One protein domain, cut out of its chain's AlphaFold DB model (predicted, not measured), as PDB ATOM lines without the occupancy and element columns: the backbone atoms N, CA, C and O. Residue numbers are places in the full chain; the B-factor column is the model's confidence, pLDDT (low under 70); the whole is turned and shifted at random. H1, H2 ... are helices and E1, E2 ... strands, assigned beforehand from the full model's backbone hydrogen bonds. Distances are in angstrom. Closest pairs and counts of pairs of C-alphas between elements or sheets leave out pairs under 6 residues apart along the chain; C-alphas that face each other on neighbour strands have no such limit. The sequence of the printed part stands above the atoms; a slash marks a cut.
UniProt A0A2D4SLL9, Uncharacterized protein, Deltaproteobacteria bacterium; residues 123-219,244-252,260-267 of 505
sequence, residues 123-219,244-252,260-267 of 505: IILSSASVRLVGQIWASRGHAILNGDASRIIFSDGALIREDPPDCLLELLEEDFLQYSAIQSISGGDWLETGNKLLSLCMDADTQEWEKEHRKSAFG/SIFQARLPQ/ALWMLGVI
ATOM      1  N   ILE A 123     203.105 149.089 100.397       59.31
ATOM      2  CA  ILE A 123     202.606 147.805  99.923       59.31
ATOM      3  C   ILE A 123     203.844 146.975  99.564       59.31
ATOM      4  O   ILE A 123     204.583 147.317  98.637       59.31
ATOM      5  N   ILE A 124     204.115 145.919 100.331       70.56
ATOM      6  CA  ILE A 124     205.226 145.001 100.063       70.56
ATOM      7  C   ILE A 124     204.642 143.792  99.342       70.56
ATOM      8  O   ILE A 124     204.186 142.840  99.965       70.56
ATOM      9  N   LEU A 125     204.652 143.840  98.013       81.50
ATOM     10  CA  LEU A 125     204.199 142.717  97.198       81.50
ATOM     11  C   LEU A 125     205.263 141.616  97.131       81.50
ATOM     12  O   LEU A 125     206.447 141.882  96.898       81.50
ATOM     13  N   SER A 126     204.829 140.358  97.209       84.69
ATOM     14  CA  SER A 126     205.682 139.208  96.931       84.69
ATOM     15  C   SER A 126     205.973 139.114  95.437       84.69
ATOM     16  O   SER A 126     205.101 138.859  94.599       84.69
ATOM     17  N   SER A 127     207.250 139.250  95.077       80.25
ATOM     18  CA  SER A 127     207.685 139.103  93.684       80.25
ATOM     19  C   SER A 127     207.387 137.717  93.097       80.25
ATOM     20  O   SER A 127     207.255 137.595  91.881       80.25
ATOM     21  N   ALA A 128     207.264 136.676  93.928       81.25
ATOM     22  CA  ALA A 128     206.926 135.326  93.482       81.25
ATOM     23  C   ALA A 128     205.437 135.215  93.123       81.25
ATOM     24  O   ALA A 128     205.096 134.735  92.038       81.25
ATOM     25  N   SER A 129     204.569 135.719  93.997       86.50
ATOM     26  CA  SER A 129     203.114 135.678  93.836       86.50
ATOM     27  C   SER A 129     202.642 136.575  92.699       86.50
ATOM     28  O   SER A 129     201.894 136.123  91.831       86.50
ATOM     29  N   VAL A 130     203.176 137.797  92.612       88.25
ATOM     30  CA  VAL A 130     202.893 138.716  91.499       88.25
ATOM     31  C   VAL A 130     203.338 138.133  90.160       88.25
ATOM     32  O   VAL A 130     202.588 138.202  89.188       88.25
ATOM     33  N   ARG A 131     204.513 137.489  90.089       86.56
ATOM     34  CA  ARG A 131     204.963 136.828  88.851       86.56
ATOM     35  C   ARG A 131     204.064 135.665  88.460       86.56
ATOM     36  O   ARG A 131     203.777 135.509  87.276       86.56
ATOM     37  N   LEU A 132     203.643 134.843  89.418       86.50
ATOM     38  CA  LEU A 132     202.758 133.709  89.154       86.50
ATOM     39  C   LEU A 132     201.408 134.189  88.608       86.50
ATOM     40  O   LEU A 132     200.965 133.723  87.558       86.50
ATOM     41  N   VAL A 133     200.788 135.155  89.288       89.81
ATOM     42  CA  VAL A 133     199.515 135.758  88.875       89.81
ATOM     43  C   VAL A 133     199.655 136.457  87.521       89.81
ATOM     44  O   VAL A 133     198.847 136.224  86.623       89.81
ATOM     45  N   GLY A 134     200.718 137.243  87.334       87.31
ATOM     46  CA  GLY A 134     201.022 137.929  86.080       87.31
ATOM     47  C   GLY A 134     201.197 136.965  84.907       87.31
ATOM     48  O   GLY A 134     200.653 137.201  83.831       87.31
ATOM     49  N   GLN A 135     201.863 135.825  85.111       85.31
ATOM     50  CA  GLN A 135     201.988 134.787  84.083       85.31
ATOM     51  C   GLN A 135     200.653 134.127  83.745       85.31
ATOM     52  O   GLN A 135     200.393 133.875  82.569       85.31
ATOM     53  N   ILE A 136     199.803 133.852  84.737       87.56
ATOM     54  CA  ILE A 136     198.463 133.291  84.507       87.56
ATOM     55  C   ILE A 136     197.619 134.273  83.694       87.56
ATOM     56  O   ILE A 136     197.043 133.879  82.681       87.56
ATOM     57  N   TRP A 137     197.605 135.548  84.082       89.94
ATOM     58  CA  TRP A 137     196.921 136.604  83.339       89.94
ATOM     59  C   TRP A 137     197.437 136.694  81.896       89.94
ATOM     60  O   TRP A 137     196.676 136.569  80.935       89.94
ATOM     61  N   ALA A 138     198.749 136.827  81.722       83.50
ATOM     62  CA  ALA A 138     199.351 137.103  80.427       83.50
ATOM     63  C   ALA A 138     199.290 135.896  79.464       83.50
ATOM     64  O   ALA A 138     199.108 136.066  78.260       83.50
ATOM     65  N   SER A 139     199.375 134.663  79.978       84.00
ATOM     66  CA  SER A 139     199.234 133.432  79.180       84.00
ATOM     67  C   SER A 139     197.784 133.021  78.906       84.00
ATOM     68  O   SER A 139     197.563 132.002  78.251       84.00
ATOM     69  N   ARG A 140     196.806 133.797  79.396       86.06
ATOM     70  CA  ARG A 140     195.380 133.448  79.373       86.06
ATOM     71  C   ARG A 140     195.080 132.108  80.052       86.06
ATOM     72  O   ARG A 140     194.287 131.295  79.585       86.06
ATOM     73  N   GLY A 141     195.757 131.863  81.169       84.50
ATOM     74  CA  GLY A 141     195.646 130.634  81.940       84.50
ATOM     75  C   GLY A 141     194.322 130.501  82.698       84.50
ATOM     76  O   GLY A 141     193.609 131.476  82.950       84.50
ATOM     77  N   HIS A 142     194.026 129.264  83.104       91.38
ATOM     78  CA  HIS A 142     192.902 128.920  83.975       91.38
ATOM     79  C   HIS A 142     193.439 128.299  85.265       91.38
ATOM     80  O   HIS A 142     194.059 127.232  85.234       91.38
ATOM     81  N   ALA A 143     193.218 128.960  86.397       91.81
ATOM     82  CA  ALA A 143     193.840 128.564  87.653       91.81
ATOM     83  C   ALA A 143     193.000 128.947  88.868       91.81
ATOM     84  O   ALA A 143     192.302 129.954  88.870       91.81
ATOM     85  N   ILE A 144     193.122 128.161  89.930       91.25
ATOM     86  CA  ILE A 144     192.769 128.558  91.290       91.25
ATOM     87  C   ILE A 144     194.077 128.795  92.033       91.25
ATOM     88  O   ILE A 144     194.969 127.943  91.995       91.25
ATOM     89  N   LEU A 145     194.160 129.924  92.724       90.62
ATOM     90  CA  LEU A 145     195.240 130.226  93.650       90.62
ATOM     91  C   LEU A 145     194.651 130.306  95.054       90.62
ATOM     92  O   LEU A 145     193.675 131.025  95.269       90.62
ATOM     93  N   ASN A 146     195.226 129.542  95.981       88.06
ATOM     94  CA  ASN A 146     194.880 129.619  97.396       88.06
ATOM     95  C   ASN A 146     196.071 130.192  98.164       88.06
ATOM     96  O   ASN A 146     197.182 129.667  98.041       88.06
ATOM     97  N   GLY A 147     195.802 131.244  98.923       85.12
ATOM     98  CA  GLY A 147     196.648 131.742  99.994       85.12
ATOM     99  C   GLY A 147     196.216 131.193 101.354       85.12
ATOM    100  O   GLY A 147     195.420 130.248 101.432       85.12
ATOM    101  N   ASP A 148     196.715 131.798 102.424       80.12
ATOM    102  CA  ASP A 148     196.467 131.363 103.803       80.12
ATOM    103  C   ASP A 148     195.002 131.545 104.232       80.12
ATOM    104  O   ASP A 148     194.428 130.683 104.907       80.12
ATOM    105  N   ALA A 149     194.378 132.654 103.821       79.00
ATOM    106  CA  ALA A 149     192.978 132.981 104.128       79.00
ATOM    107  C   ALA A 149     192.145 133.385 102.899       79.00
ATOM    108  O   ALA A 149     190.947 133.643 103.029       79.00
ATOM    109  N   SER A 150     192.767 133.397 101.719       85.75
ATOM    110  CA  SER A 150     192.220 134.004 100.508       85.75
ATOM    111  C   SER A 150     192.276 133.037  99.332       85.75
ATOM    112  O   SER A 150     193.202 132.239  99.189       85.75
ATOM    113  N   ARG A 151     191.277 133.095  98.456       87.12
ATOM    114  CA  ARG A 151     191.211 132.268  97.253       87.12
ATOM    115  C   ARG A 151     190.767 133.094  96.064       87.12
ATOM    116  O   ARG A 151     189.708 133.714  96.091       87.12
ATOM    117  N   ILE A 152     191.517 132.989  94.972       91.06
ATOM    118  CA  ILE A 152     191.161 133.613  93.699       91.06
ATOM    119  C   ILE A 152     191.083 132.600  92.564       91.06
ATOM    120  O   ILE A 152     191.755 131.565  92.568       91.06
ATOM    121  N   ILE A 153     190.221 132.890  91.592       89.50
ATOM    122  CA  ILE A 153     189.981 132.033  90.429       89.50
ATOM    123  C   ILE A 153     190.185 132.843  89.154       89.50
ATOM    124  O   ILE A 153     189.499 133.839  88.935       89.50
ATOM    125  N   PHE A 154     191.080 132.363  88.299       91.44
ATOM    126  CA  PHE A 154     191.359 132.883  86.969       91.44
ATOM    127  C   PHE A 154     190.769 131.995  85.879       91.44
ATOM    128  O   PHE A 154     190.842 130.764  85.956       91.44
ATOM    129  N   SER A 155     190.263 132.621  84.820       90.06
ATOM    130  CA  SER A 155     189.887 131.942  83.586       90.06
ATOM    131  C   SER A 155     190.157 132.818  82.367       90.06
ATOM    132  O   SER A 155     189.792 133.985  82.372       90.06
ATOM    133  N   ASP A 156     190.807 132.265  81.336       86.06
ATOM    134  CA  ASP A 156     191.261 132.999  80.137       86.06
ATOM    135  C   ASP A 156     192.104 134.237  80.514       86.06
ATOM    136  O   ASP A 156     192.088 135.274  79.856       86.06
ATOM    137  N   GLY A 157     192.825 134.138  81.638       84.50
ATOM    138  CA  GLY A 157     193.591 135.224  82.246       84.50
ATOM    139  C   GLY A 157     192.764 136.292  82.975       84.50
ATOM    140  O   GLY A 157     193.358 137.156  83.608       84.50
ATOM    141  N   ALA A 158     191.433 136.236  82.957       89.44
ATOM    142  CA  ALA A 158     190.579 137.145  83.714       89.44
ATOM    143  C   ALA A 158     190.336 136.648  85.147       89.44
ATOM    144  O   ALA A 158     190.149 135.451  85.375       89.44
ATOM    145  N   LEU A 159     190.300 137.569  86.109       90.38
ATOM    146  CA  LEU A 159     189.937 137.289  87.495       90.38
ATOM    147  C   LEU A 159     188.415 137.159  87.602       90.38
ATOM    148  O   LEU A 159     187.672 138.106  87.362       90.38
ATOM    149  N   ILE A 160     187.945 135.959  87.937       90.00
ATOM    150  CA  ILE A 160     186.517 135.606  87.940       90.00
ATOM    151  C   ILE A 160     185.910 135.747  89.328       90.00
ATOM    152  O   ILE A 160     184.738 136.094  89.472       90.00
ATOM    153  N   ARG A 161     186.684 135.390  90.353       86.25
ATOM    154  CA  ARG A 161     186.203 135.341  91.728       86.25
ATOM    155  C   ARG A 161     187.332 135.584  92.711       86.25
ATOM    156  O   ARG A 161     188.407 135.007  92.560       86.25
ATOM    157  N   GLU A 162     187.001 136.355  93.735       86.12
ATOM    158  CA  GLU A 162     187.784 136.601  94.941       86.12
ATOM    159  C   GLU A 162     186.959 136.107  96.142       86.12
ATOM    160  O   GLU A 162     185.739 136.302  96.186       86.12
ATOM    161  N   ASP A 163     187.588 135.380  97.059       78.62
ATOM    162  CA  ASP A 163     186.966 134.847  98.272       78.62
ATOM    163  C   ASP A 163     187.962 134.978  99.441       78.62
ATOM    164  O   ASP A 163     188.895 134.171  99.510       78.62
ATOM    165  N   PRO A 164     187.819 135.989 100.322       81.75
ATOM    166  CA  PRO A 164     186.757 137.009 100.360       81.75
ATOM    167  C   PRO A 164     186.835 138.044  99.208       81.75
ATOM    168  O   PRO A 164     187.838 138.102  98.501       81.75
ATOM    169  N   PRO A 165     185.787 138.859  98.966       78.00
ATOM    170  CA  PRO A 165     185.830 139.916  97.949       78.00
ATOM    171  C   PRO A 165     186.990 140.894  98.184       78.00
ATOM    172  O   PRO A 165     187.265 141.235  99.331       78.00
ATOM    173  N   ASP A 166     187.628 141.347  97.102       79.56
ATOM    174  CA  ASP A 166     188.775 142.273  97.105       79.56
ATOM    175  C   ASP A 166     190.050 141.747  97.802       79.56
ATOM    176  O   ASP A 166     190.941 142.519  98.154       79.56
ATOM    177  N   CYS A 167     190.185 140.423  97.953       84.00
ATOM    178  CA  CYS A 167     191.351 139.785  98.571       84.00
ATOM    179  C   CYS A 167     192.601 139.712  97.672       84.00
ATOM    180  O   CYS A 167     193.618 139.159  98.092       84.00
ATOM    181  N   LEU A 168     192.545 140.191  96.421       83.81
ATOM    182  CA  LEU A 168     193.670 140.093  95.483       83.81
ATOM    183  C   LEU A 168     194.955 140.726  96.034       83.81
ATOM    184  O   LEU A 168     196.018 140.137  95.871       83.81
ATOM    185  N   LEU A 169     194.867 141.898  96.671       84.19
ATOM    186  CA  LEU A 169     196.041 142.580  97.223       84.19
ATOM    187  C   LEU A 169     196.695 141.746  98.330       84.19
ATOM    188  O   LEU A 169     197.875 141.437  98.225       84.19
ATOM    189  N   GLU A 170     195.910 141.319  99.322       84.06
ATOM    190  CA  GLU A 170     196.384 140.484 100.436       84.06
ATOM    191  C   GLU A 170     197.061 139.206  99.920       84.06
ATOM    192  O   GLU A 170     198.136 138.829 100.372       84.06
ATOM    193  N   LEU A 171     196.479 138.579  98.894       86.75
ATOM    194  CA  LEU A 171     197.032 137.374  98.282       86.75
ATOM    195  C   LEU A 171     198.359 137.642  97.543       86.75
ATOM    196  O   LEU A 171     199.230 136.774  97.501       86.75
ATOM    197  N   LEU A 172     198.545 138.830  96.960       87.25
ATOM    198  CA  LEU A 172     199.802 139.220  96.311       87.25
ATOM    199  C   LEU A 172     200.918 139.579  97.307       87.25
ATOM    200  O   LEU A 172     202.085 139.586  96.912       87.25
ATOM    201  N   GLU A 173     200.590 139.859  98.568       85.94
ATOM    202  CA  GLU A 173     201.558 140.072  99.653       85.94
ATOM    203  C   GLU A 173     202.120 138.745 100.197       85.94
ATOM    204  O   GLU A 173     203.225 138.715 100.739       85.94
ATOM    205  N   GLU A 174     201.410 137.627 100.009       85.31
ATOM    206  CA  GLU A 174     201.854 136.308 100.467       85.31
ATOM    207  C   GLU A 174     203.053 135.786  99.657       85.31
ATOM    208  O   GLU A 174     203.081 135.863  98.430       85.31
ATOM    209  N   ASP A 175     204.047 135.179 100.312       81.12
ATOM    210  CA  ASP A 175     205.246 134.654  99.635       81.12
ATOM    211  C   ASP A 175     204.977 133.392  98.799       81.12
ATOM    212  O   ASP A 175     205.684 133.121  97.822       81.12
ATOM    213  N   PHE A 176     203.958 132.609  99.171       80.00
ATOM    214  CA  PHE A 176     203.694 131.296  98.593       80.00
ATOM    215  C   PHE A 176     202.208 131.080  98.327       80.00
ATOM    216  O   PHE A 176     201.407 131.022  99.249       80.00
ATOM    217  N   LEU A 177     201.866 130.838  97.062       88.00
ATOM    218  CA  LEU A 177     200.506 130.508  96.647       88.00
ATOM    219  C   LEU A 177     200.406 129.056  96.201       88.00
ATOM    220  O   LEU A 177     201.242 128.553  95.442       88.00
ATOM    221  N   GLN A 178     199.334 128.386  96.610       87.06
ATOM    222  CA  GLN A 178     199.020 127.051  96.120       87.06
ATOM    223  C   GLN A 178     198.279 127.139  94.789       87.06
ATOM    224  O   GLN A 178     197.126 127.564  94.724       87.06
ATOM    225  N   TYR A 179     198.941 126.683  93.730       89.38
ATOM    226  CA  TYR A 179     198.390 126.633  92.381       89.38
ATOM    227  C   TYR A 179     197.591 125.349  92.129       89.38
ATOM    228  O   TYR A 179     198.050 124.243  92.417       89.38
ATOM    229  N   SER A 180     196.410 125.478  91.526       87.94
ATOM    230  CA  SER A 180     195.609 124.357  91.025       87.94
ATOM    231  C   SER A 180     195.013 124.684  89.656       87.94
ATOM    232  O   SER A 180     194.257 125.641  89.516       87.94
ATOM    233  N   ALA A 181     195.324 123.880  88.638       84.88
ATOM    234  CA  ALA A 181     194.751 124.049  87.303       84.88
ATOM    235  C   ALA A 181     193.266 123.652  87.278       84.88
ATOM    236  O   ALA A 181     192.863 122.685  87.930       84.88
ATOM    237  N   ILE A 182     192.462 124.362  86.486       87.25
ATOM    238  CA  ILE A 182     191.034 124.071  86.301       87.25
ATOM    239  C   ILE A 182     190.661 123.976  84.824       87.25
ATOM    240  O   ILE A 182     191.389 124.433  83.946       87.25
ATOM    241  N   GLN A 183     189.506 123.367  84.552       79.38
ATOM    242  CA  GLN A 183     188.895 123.416  83.226       79.38
ATOM    243  C   GLN A 183     188.387 124.830  82.930       79.38
ATOM    244  O   GLN A 183     188.058 125.577  83.848       79.38
ATOM    245  N   SER A 184     188.328 125.183  81.646       74.88
ATOM    246  CA  SER A 184     187.892 126.504  81.190       74.88
ATOM    247  C   SER A 184     186.482 126.833  81.695       74.88
ATOM    248  O   SER A 184     185.536 126.078  81.465       74.88
ATOM    249  N   ILE A 185     186.354 127.967  82.387       78.38
ATOM    250  CA  ILE A 185     185.081 128.545  82.834       78.38
ATOM    251  C   ILE A 185     184.856 129.823  82.018       78.38
ATOM    252  O   ILE A 185     185.788 130.589  81.794       78.38
ATOM    253  N   SER A 186     183.636 130.078  81.553       72.81
ATOM    254  CA  SER A 186     183.342 131.327  80.834       72.81
ATOM    255  C   SER A 186     183.138 132.493  81.806       72.81
ATOM    256  O   SER A 186     182.480 132.331  82.834       72.81
ATOM    257  N   GLY A 187     183.686 133.663  81.475       72.38
ATOM    258  CA  GLY A 187     183.480 134.907  82.220       72.38
ATOM    259  C   GLY A 187     184.754 135.735  82.385       72.38
ATOM    260  O   GLY A 187     185.842 135.254  82.082       72.38
ATOM    261  N   GLY A 188     184.588 136.957  82.899       79.50
ATOM    262  CA  GLY A 188     185.672 137.885  83.235       79.50
ATOM    263  C   GLY A 188     186.144 138.770  82.080       79.50
ATOM    264  O   GLY A 188     185.933 138.464  80.908       79.50
ATOM    265  N   ASP A 189     186.787 139.881  82.438       86.31
ATOM    266  CA  ASP A 189     187.451 140.788  81.506       86.31
ATOM    267  C   ASP A 189     188.971 140.715  81.725       86.31
ATOM    268  O   ASP A 189     189.511 141.085  82.774       86.31
ATOM    269  N   TRP A 190     189.666 140.179  80.719       87.50
ATOM    270  CA  TRP A 190     191.122 140.032  80.717       87.50
ATOM    271  C   TRP A 190     191.835 141.383  80.833       87.50
ATOM    272  O   TRP A 190     192.877 141.483  81.487       87.50
ATOM    273  N   LEU A 191     191.281 142.422  80.206       86.69
ATOM    274  CA  LEU A 191     191.885 143.743  80.170       86.69
ATOM    275  C   LEU A 191     191.674 144.482  81.490       86.69
ATOM    276  O   LEU A 191     192.620 145.062  82.021       86.69
ATOM    277  N   GLU A 192     190.466 144.406  82.049       87.69
ATOM    278  CA  GLU A 192     190.165 144.943  83.380       87.69
ATOM    279  C   GLU A 192     191.072 144.311  84.444       87.69
ATOM    280  O   GLU A 192     191.685 145.012  85.248       87.69
ATOM    281  N   THR A 193     191.244 142.987  84.380       88.94
ATOM    282  CA  THR A 193     192.147 142.243  85.268       88.94
ATOM    283  C   THR A 193     193.597 142.702  85.107       88.94
ATOM    284  O   THR A 193     194.292 142.917  86.097       88.94
ATOM    285  N   GLY A 194     194.049 142.898  83.865       86.56
ATOM    286  CA  GLY A 194     195.393 143.393  83.569       86.56
ATOM    287  C   GLY A 194     195.649 144.792  84.122       86.56
ATOM    288  O   GLY A 194     196.689 145.023  84.731       86.56
ATOM    289  N   ASN A 195     194.683 145.703  83.978       87.88
ATOM    290  CA  ASN A 195     194.774 147.058  84.524       87.88
ATOM    291  C   ASN A 195     194.735 147.066  86.059       87.88
ATOM    292  O   ASN A 195     195.514 147.797  86.666       87.88
ATOM    293  N   LYS A 196     193.909 146.213  86.685       87.94
ATOM    294  CA  LYS A 196     193.877 146.035  88.150       87.94
ATOM    295  C   LYS A 196     195.225 145.528  88.677       87.94
ATOM    296  O   LYS A 196     195.735 146.035  89.668       87.94
ATOM    297  N   LEU A 197     195.838 144.553  88.006       88.31
ATOM    298  CA  LEU A 197     197.164 144.043  88.378       88.31
ATOM    299  C   LEU A 197     198.272 145.082  88.165       88.31
ATOM    300  O   LEU A 197     199.164 145.213  89.003       88.31
ATOM    301  N   LEU A 198     198.209 145.826  87.057       87.81
ATOM    302  CA  LEU A 198     199.152 146.893  86.742       87.81
ATOM    303  C   LEU A 198     199.116 147.994  87.808       87.81
ATOM    304  O   LEU A 198     200.177 148.360  88.310       87.81
ATOM    305  N   SER A 199     197.925 148.473  88.186       86.25
ATOM    306  CA  SER A 199     197.780 149.535  89.186       86.25
ATOM    307  C   SER A 199     198.334 149.115  90.546       86.25
ATOM    308  O   SER A 199     199.111 149.858  91.131       86.25
ATOM    309  N   LEU A 200     198.034 147.891  91.001       86.12
ATOM    310  CA  LEU A 200     198.548 147.376  92.278       86.12
ATOM    311  C   LEU A 200     200.083 147.323  92.309       86.12
ATOM    312  O   LEU A 200     200.695 147.595  93.336       86.12
ATOM    313  N   CYS A 201     200.719 146.994  91.182       84.31
ATOM    314  CA  CYS A 201     202.176 146.934  91.099       84.31
ATOM    315  C   CYS A 201     202.841 148.315  90.951       84.31
ATOM    316  O   CYS A 201     204.033 148.437  91.229       84.31
ATOM    317  N   MET A 202     202.114 149.337  90.487       82.56
ATOM    318  CA  MET A 202     202.636 150.706  90.357       82.56
ATOM    319  C   MET A 202     202.793 151.408  91.709       82.56
ATOM    320  O   MET A 202     203.631 152.302  91.821       82.56
ATOM    321  N   ASP A 203     202.041 150.975  92.721       72.06
ATOM    322  CA  ASP A 203     202.075 151.531  94.076       72.06
ATOM    323  C   ASP A 203     203.221 150.958  94.945       72.06
ATOM    324  O   ASP A 203     203.414 151.377  96.087       72.06
ATOM    325  N   ALA A 204     204.006 150.012  94.416       70.56
ATOM    326  CA  ALA A 204     205.109 149.354  95.121       70.56
ATOM    327  C   ALA A 204     206.455 150.109  95.004       70.56
ATOM    328  O   ALA A 204     206.711 150.830  94.038       70.56
ATOM    329  N   ASP A 205     207.353 149.930  95.987       73.56
ATOM    330  CA  ASP A 205     208.650 150.630  96.044       73.56
ATOM    331  C   ASP A 205     209.606 150.202  94.911       73.56
ATOM    332  O   ASP A 205     210.026 149.047  94.803       73.56
ATOM    333  N   THR A 206     210.007 151.167  94.079       76.50
ATOM    334  CA  THR A 206     210.849 150.945  92.897       76.50
ATOM    335  C   THR A 206     212.347 151.178  93.137       76.50
ATOM    336  O   THR A 206     213.147 150.970  92.220       76.50
ATOM    337  N   GLN A 207     212.767 151.636  94.326       75.38
ATOM    338  CA  GLN A 207     214.135 152.134  94.551       75.38
ATOM    339  C   GLN A 207     215.230 151.074  94.376       75.38
ATOM    340  O   GLN A 207     216.308 151.364  93.845       75.38
ATOM    341  N   GLU A 208     214.998 149.852  94.852       74.94
ATOM    342  CA  GLU A 208     215.976 148.763  94.755       74.94
ATOM    343  C   GLU A 208     216.097 148.254  93.314       74.94
ATOM    344  O   GLU A 208     217.205 148.135  92.780       74.94
ATOM    345  N   TRP A 209     214.956 148.082  92.644       78.75
ATOM    346  CA  TRP A 209     214.899 147.687  91.241       78.75
ATOM    347  C   TRP A 209     215.585 148.706  90.327       78.75
ATOM    348  O   TRP A 209     216.369 148.317  89.456       78.75
ATOM    349  N   GLU A 210     215.368 150.006  90.557       74.62
ATOM    350  CA  GLU A 210     216.032 151.069  89.799       74.62
ATOM    351  C   GLU A 210     217.555 151.012  89.976       74.62
ATOM    352  O   GLU A 210     218.292 151.141  88.996       74.62
ATOM    353  N   LYS A 211     218.055 150.784  91.200       75.88
ATOM    354  CA  LYS A 211     219.500 150.662  91.470       75.88
ATOM    355  C   LYS A 211     220.116 149.473  90.738       75.88
ATOM    356  O   LYS A 211     221.177 149.629  90.126       75.88
ATOM    357  N   GLU A 212     219.460 148.319  90.782       72.50
ATOM    358  CA  GLU A 212     219.929 147.087  90.144       72.50
ATOM    359  C   GLU A 212     219.895 147.196  88.609       72.50
ATOM    360  O   GLU A 212     220.855 146.843  87.917       72.50
ATOM    361  N   HIS A 213     218.829 147.785  88.066       68.88
ATOM    362  CA  HIS A 213     218.562 147.821  86.627       68.88
ATOM    363  C   HIS A 213     218.961 149.139  85.958       68.88
ATOM    364  O   HIS A 213     218.813 149.287  84.742       68.88
ATOM    365  N   ARG A 214     219.601 150.060  86.693       64.19
ATOM    366  CA  ARG A 214     220.128 151.338  86.177       64.19
ATOM    367  C   ARG A 214     221.004 151.176  84.933       64.19
ATOM    368  O   ARG A 214     221.041 152.062  84.081       64.19
ATOM    369  N   LYS A 215     221.734 150.055  84.839       55.97
ATOM    370  CA  LYS A 215     222.617 149.693  83.709       55.97
ATOM    371  C   LYS A 215     221.964 148.754  82.686       55.97
ATOM    372  O   LYS A 215     222.506 148.592  81.596       55.97
ATOM    373  N   SER A 216     220.829 148.146  83.029       54.84
ATOM    374  CA  SER A 216     220.016 147.278  82.160       54.84
ATOM    375  C   SER A 216     218.949 148.063  81.384       54.84
ATOM    376  O   SER A 216     218.318 147.513  80.492       54.84
ATOM    377  N   ALA A 217     218.826 149.365  81.661       51.91
ATOM    378  CA  ALA A 217     217.947 150.376  81.063       51.91
ATOM    379  C   ALA A 217     217.998 150.553  79.526       51.91
ATOM    380  O   ALA A 217     217.431 151.509  79.010       51.91
ATOM    381  N   PHE A 218     218.699 149.684  78.796       51.09
ATOM    382  CA  PHE A 218     218.975 149.825  77.364       51.09
ATOM    383  C   PHE A 218     218.182 148.836  76.497       51.09
ATOM    384  O   PHE A 218     218.568 148.592  75.360       51.09
ATOM    385  N   GLY A 219     217.119 148.219  77.022       58.22
ATOM    386  CA  GLY A 219     216.233 147.354  76.240       58.22
ATOM    387  C   GLY A 219     215.453 146.362  77.097       58.22
ATOM    388  O   GLY A 219     216.012 145.715  77.984       58.22
ATOM    389  N   SER A 244     214.843 152.225  71.467       45.41
ATOM    390  CA  SER A 244     215.109 152.484  72.899       45.41
ATOM    391  C   SER A 244     216.360 151.758  73.403       45.41
ATOM    392  O   SER A 244     216.864 152.077  74.475       45.41
ATOM    393  N   ILE A 245     216.969 150.930  72.547       46.03
ATOM    394  CA  ILE A 245     218.368 150.493  72.653       46.03
ATOM    395  C   ILE A 245     219.345 151.687  72.702       46.03
ATOM    396  O   ILE A 245     220.418 151.594  73.300       46.03
ATOM    397  N   PHE A 246     218.978 152.828  72.107       43.94
ATOM    398  CA  PHE A 246     219.844 154.000  71.955       43.94
ATOM    399  C   PHE A 246     219.528 155.160  72.907       43.94
ATOM    400  O   PHE A 246     220.299 156.120  72.946       43.94
ATOM    401  N   GLN A 247     218.424 155.119  73.664       48.69
ATOM    402  CA  GLN A 247     218.092 156.205  74.588       48.69
ATOM    403  C   GLN A 247     218.733 155.986  75.958       48.69
ATOM    404  O   GLN A 247     218.574 154.960  76.615       48.69
ATOM    405  N   ALA A 248     219.509 156.983  76.371       52.84
ATOM    406  CA  ALA A 248     220.214 156.999  77.634       52.84
ATOM    407  C   ALA A 248     219.239 157.289  78.790       52.84
ATOM    408  O   ALA A 248     218.754 158.410  78.913       52.84
ATOM    409  N   ARG A 249     219.099 156.295  79.681       60.56
ATOM    410  CA  ARG A 249     218.416 156.303  80.996       60.56
ATOM    411  C   ARG A 249     216.908 156.023  80.959       60.56
ATOM    412  O   ARG A 249     216.191 156.528  80.103       60.56
ATOM    413  N   LEU A 250     216.454 155.250  81.954       65.62
ATOM    414  CA  LEU A 250     215.036 155.045  82.263       65.62
ATOM    415  C   LEU A 250     214.363 156.417  82.439       65.62
ATOM    416  O   LEU A 250     214.867 157.229  83.228       65.62
ATOM    417  N   PRO A 251     213.261 156.708  81.726       71.69
ATOM    418  CA  PRO A 251     212.493 157.916  81.979       71.69
ATOM    419  C   PRO A 251     211.926 157.829  83.396       71.69
ATOM    420  O   PRO A 251     211.195 156.893  83.687       71.69
ATOM    421  N   GLN A 252     212.256 158.787  84.263       74.19
ATOM    422  CA  GLN A 252     211.852 158.760  85.679       74.19
ATOM    423  C   GLN A 252     210.328 158.642  85.850       74.19
ATOM    424  O   GLN A 252     209.853 157.873  86.671       74.19
ATOM    425  N   ALA A 260     206.146 147.745  87.255       87.38
ATOM    426  CA  ALA A 260     204.916 146.965  87.277       87.38
ATOM    427  C   ALA A 260     204.887 145.907  86.162       87.38
ATOM    428  O   ALA A 260     204.650 144.726  86.415       87.38
ATOM    429  N   LEU A 261     205.238 146.286  84.931       86.94
ATOM    430  CA  LEU A 261     205.327 145.345  83.810       86.94
ATOM    431  C   LEU A 261     206.404 144.265  84.019       86.94
ATOM    432  O   LEU A 261     206.240 143.129  83.565       86.94
ATOM    433  N   TRP A 262     207.511 144.594  84.689       85.81
ATOM    434  CA  TRP A 262     208.558 143.628  85.030       85.81
ATOM    435  C   TRP A 262     208.103 142.653  86.118       85.81
ATOM    436  O   TRP A 262     208.338 141.448  85.992       85.81
ATOM    437  N   MET A 263     207.416 143.154  87.147       84.19
ATOM    438  CA  MET A 263     206.824 142.348  88.218       84.19
ATOM    439  C   MET A 263     205.807 141.350  87.660       84.19
ATOM    440  O   MET A 263     205.853 140.168  87.999       84.19
ATOM    441  N   LEU A 264     204.971 141.789  86.714       86.44
ATOM    442  CA  LEU A 264     204.014 140.935  86.006       86.44
ATOM    443  C   LEU A 264     204.670 139.965  85.005       86.44
ATOM    444  O   LEU A 264     204.002 139.090  84.458       86.44
ATOM    445  N   GLY A 265     205.975 140.099  84.743       79.75
ATOM    446  CA  GLY A 265     206.712 139.244  83.808       79.75
ATOM    447  C   GLY A 265     206.449 139.533  82.325       79.75
ATOM    448  O   GLY A 265     206.847 138.732  81.474       79.75
ATOM    449  N   VAL A 266     205.816 140.667  82.010       82.00
ATOM    450  CA  VAL A 266     205.512 141.133  80.641       82.00
ATOM    451  C   VAL A 266     206.771 141.594  79.915       82.00
ATOM    452  O   VAL A 266     206.910 141.428  78.700       82.00
ATOM    453  N   ILE A 267     207.700 142.180  80.667       78.56
ATOM    454  CA  ILE A 267     208.983 142.632  80.147       78.56
ATOM    455  C   ILE A 267     210.134 141.939  80.863       78.56
ATOM    456  O   ILE A 267     210.105 141.715  82.074       78.56
TER     457      ILE A 267
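This is residues 123 to 219, 244 to 252 and 260 to 267 of the 505 residues of an uncharacterized protein of Deltaproteobacteria bacterium (UniProt A0A2D4SLL9). A four-stranded antiparallel sheet makes a wall at one end of an elongated model, with helix H1 packed along one face of it. H3 and H5 pack on H1 and H2 touches it near its beginning, while H4 and residues 244 to 252 lie at the far end from the sheet and make much of the length. The printed part has 114 residues, with five named helices and four named strands in the order H1 E1 E2 E3 H2 E4 H3 H4 H5; the sheet's order is E3 E2 E1 E4, and the class is mixed, helices and strands. By its radius of gyration of the C-alphas, 15.2 A, the whole is compact, and its spans are 45 by 25 by 19 A.

Begin with the sheet: find C-alpha 158 at (190.579, 137.145, 83.714), where E3, residues 158 to 163, starts its 15.2 A. Beside it is E2, residues 151 to 155, 13.7 A long, then E1, residues 143 to 146, and E4, residues 178 to 181. Go to C-alpha 127 at (207.685, 139.103, 93.684); from there H1 runs through residues 127 to 138 over 15.8 A. H2 holds residues 168 to 173, and H3, residues 190 to 202, is the longest helix at 18.4 A. H4 holds residues 207 to 213, and H5, residues 260 to 263, ends at C-alpha 263 at (206.824, 142.348, 88.218).

E1, E2 and E3 form a meander, each strand the antiparallel neighbour of the one before, with hairpins E1 and E2, and E2 and E3. Look for N 160 and O 153, 2.8 A apart, between E3 and E2, and N 145 and O 152, 2.9 A, between E2 and E1. E4 is antiparallel to E1, with N 144 and O 180 at 2.8 A, also within hydrogen-bond range. H1 is on one face, making two layers, helix over sheet; it runs along the strands over E2 and E1 at a height over the sheet of 9.9 A. H1 is also the hub, touching three helices. With residues 134 to 137 alone it touches H3 at a shallow tilt of 23 degrees, opposite ways; the closest C-alphas, of Trp 137 and Gly 194, are 7.0 A apart. With residues 129 to 130 alone it touches H2, closest at the C-alphas of Ser 129 and Leu 172, 5.4 A. It touches H5 at the C-alphas of Arg 131 and Met 263, 5.9 A, their closest. H2 and H3 only graze the sheet, and H4 is apart from H1, H2, H3 and H5. In H1, H2, H3 and H4 every O i to N i+4 pair is within hydrogen-bond range; H5 is too short for one.

The C-alphas farthest apart, of Ala 149 and Phe 246, are 46.9 A from each other. Residues 220 to 243 and 253 to 259 are not printed; the gaps are 6.2 A between C-alphas 219 and 244 and 13.8 A between C-alphas 252 and 260. Of the links printed whole, E4 to H3 is short and the others are tight. Mean pLDDT of the printed part is 80.0, with residue 123, residues 213 to 219 and residues 244 to 250 under 70.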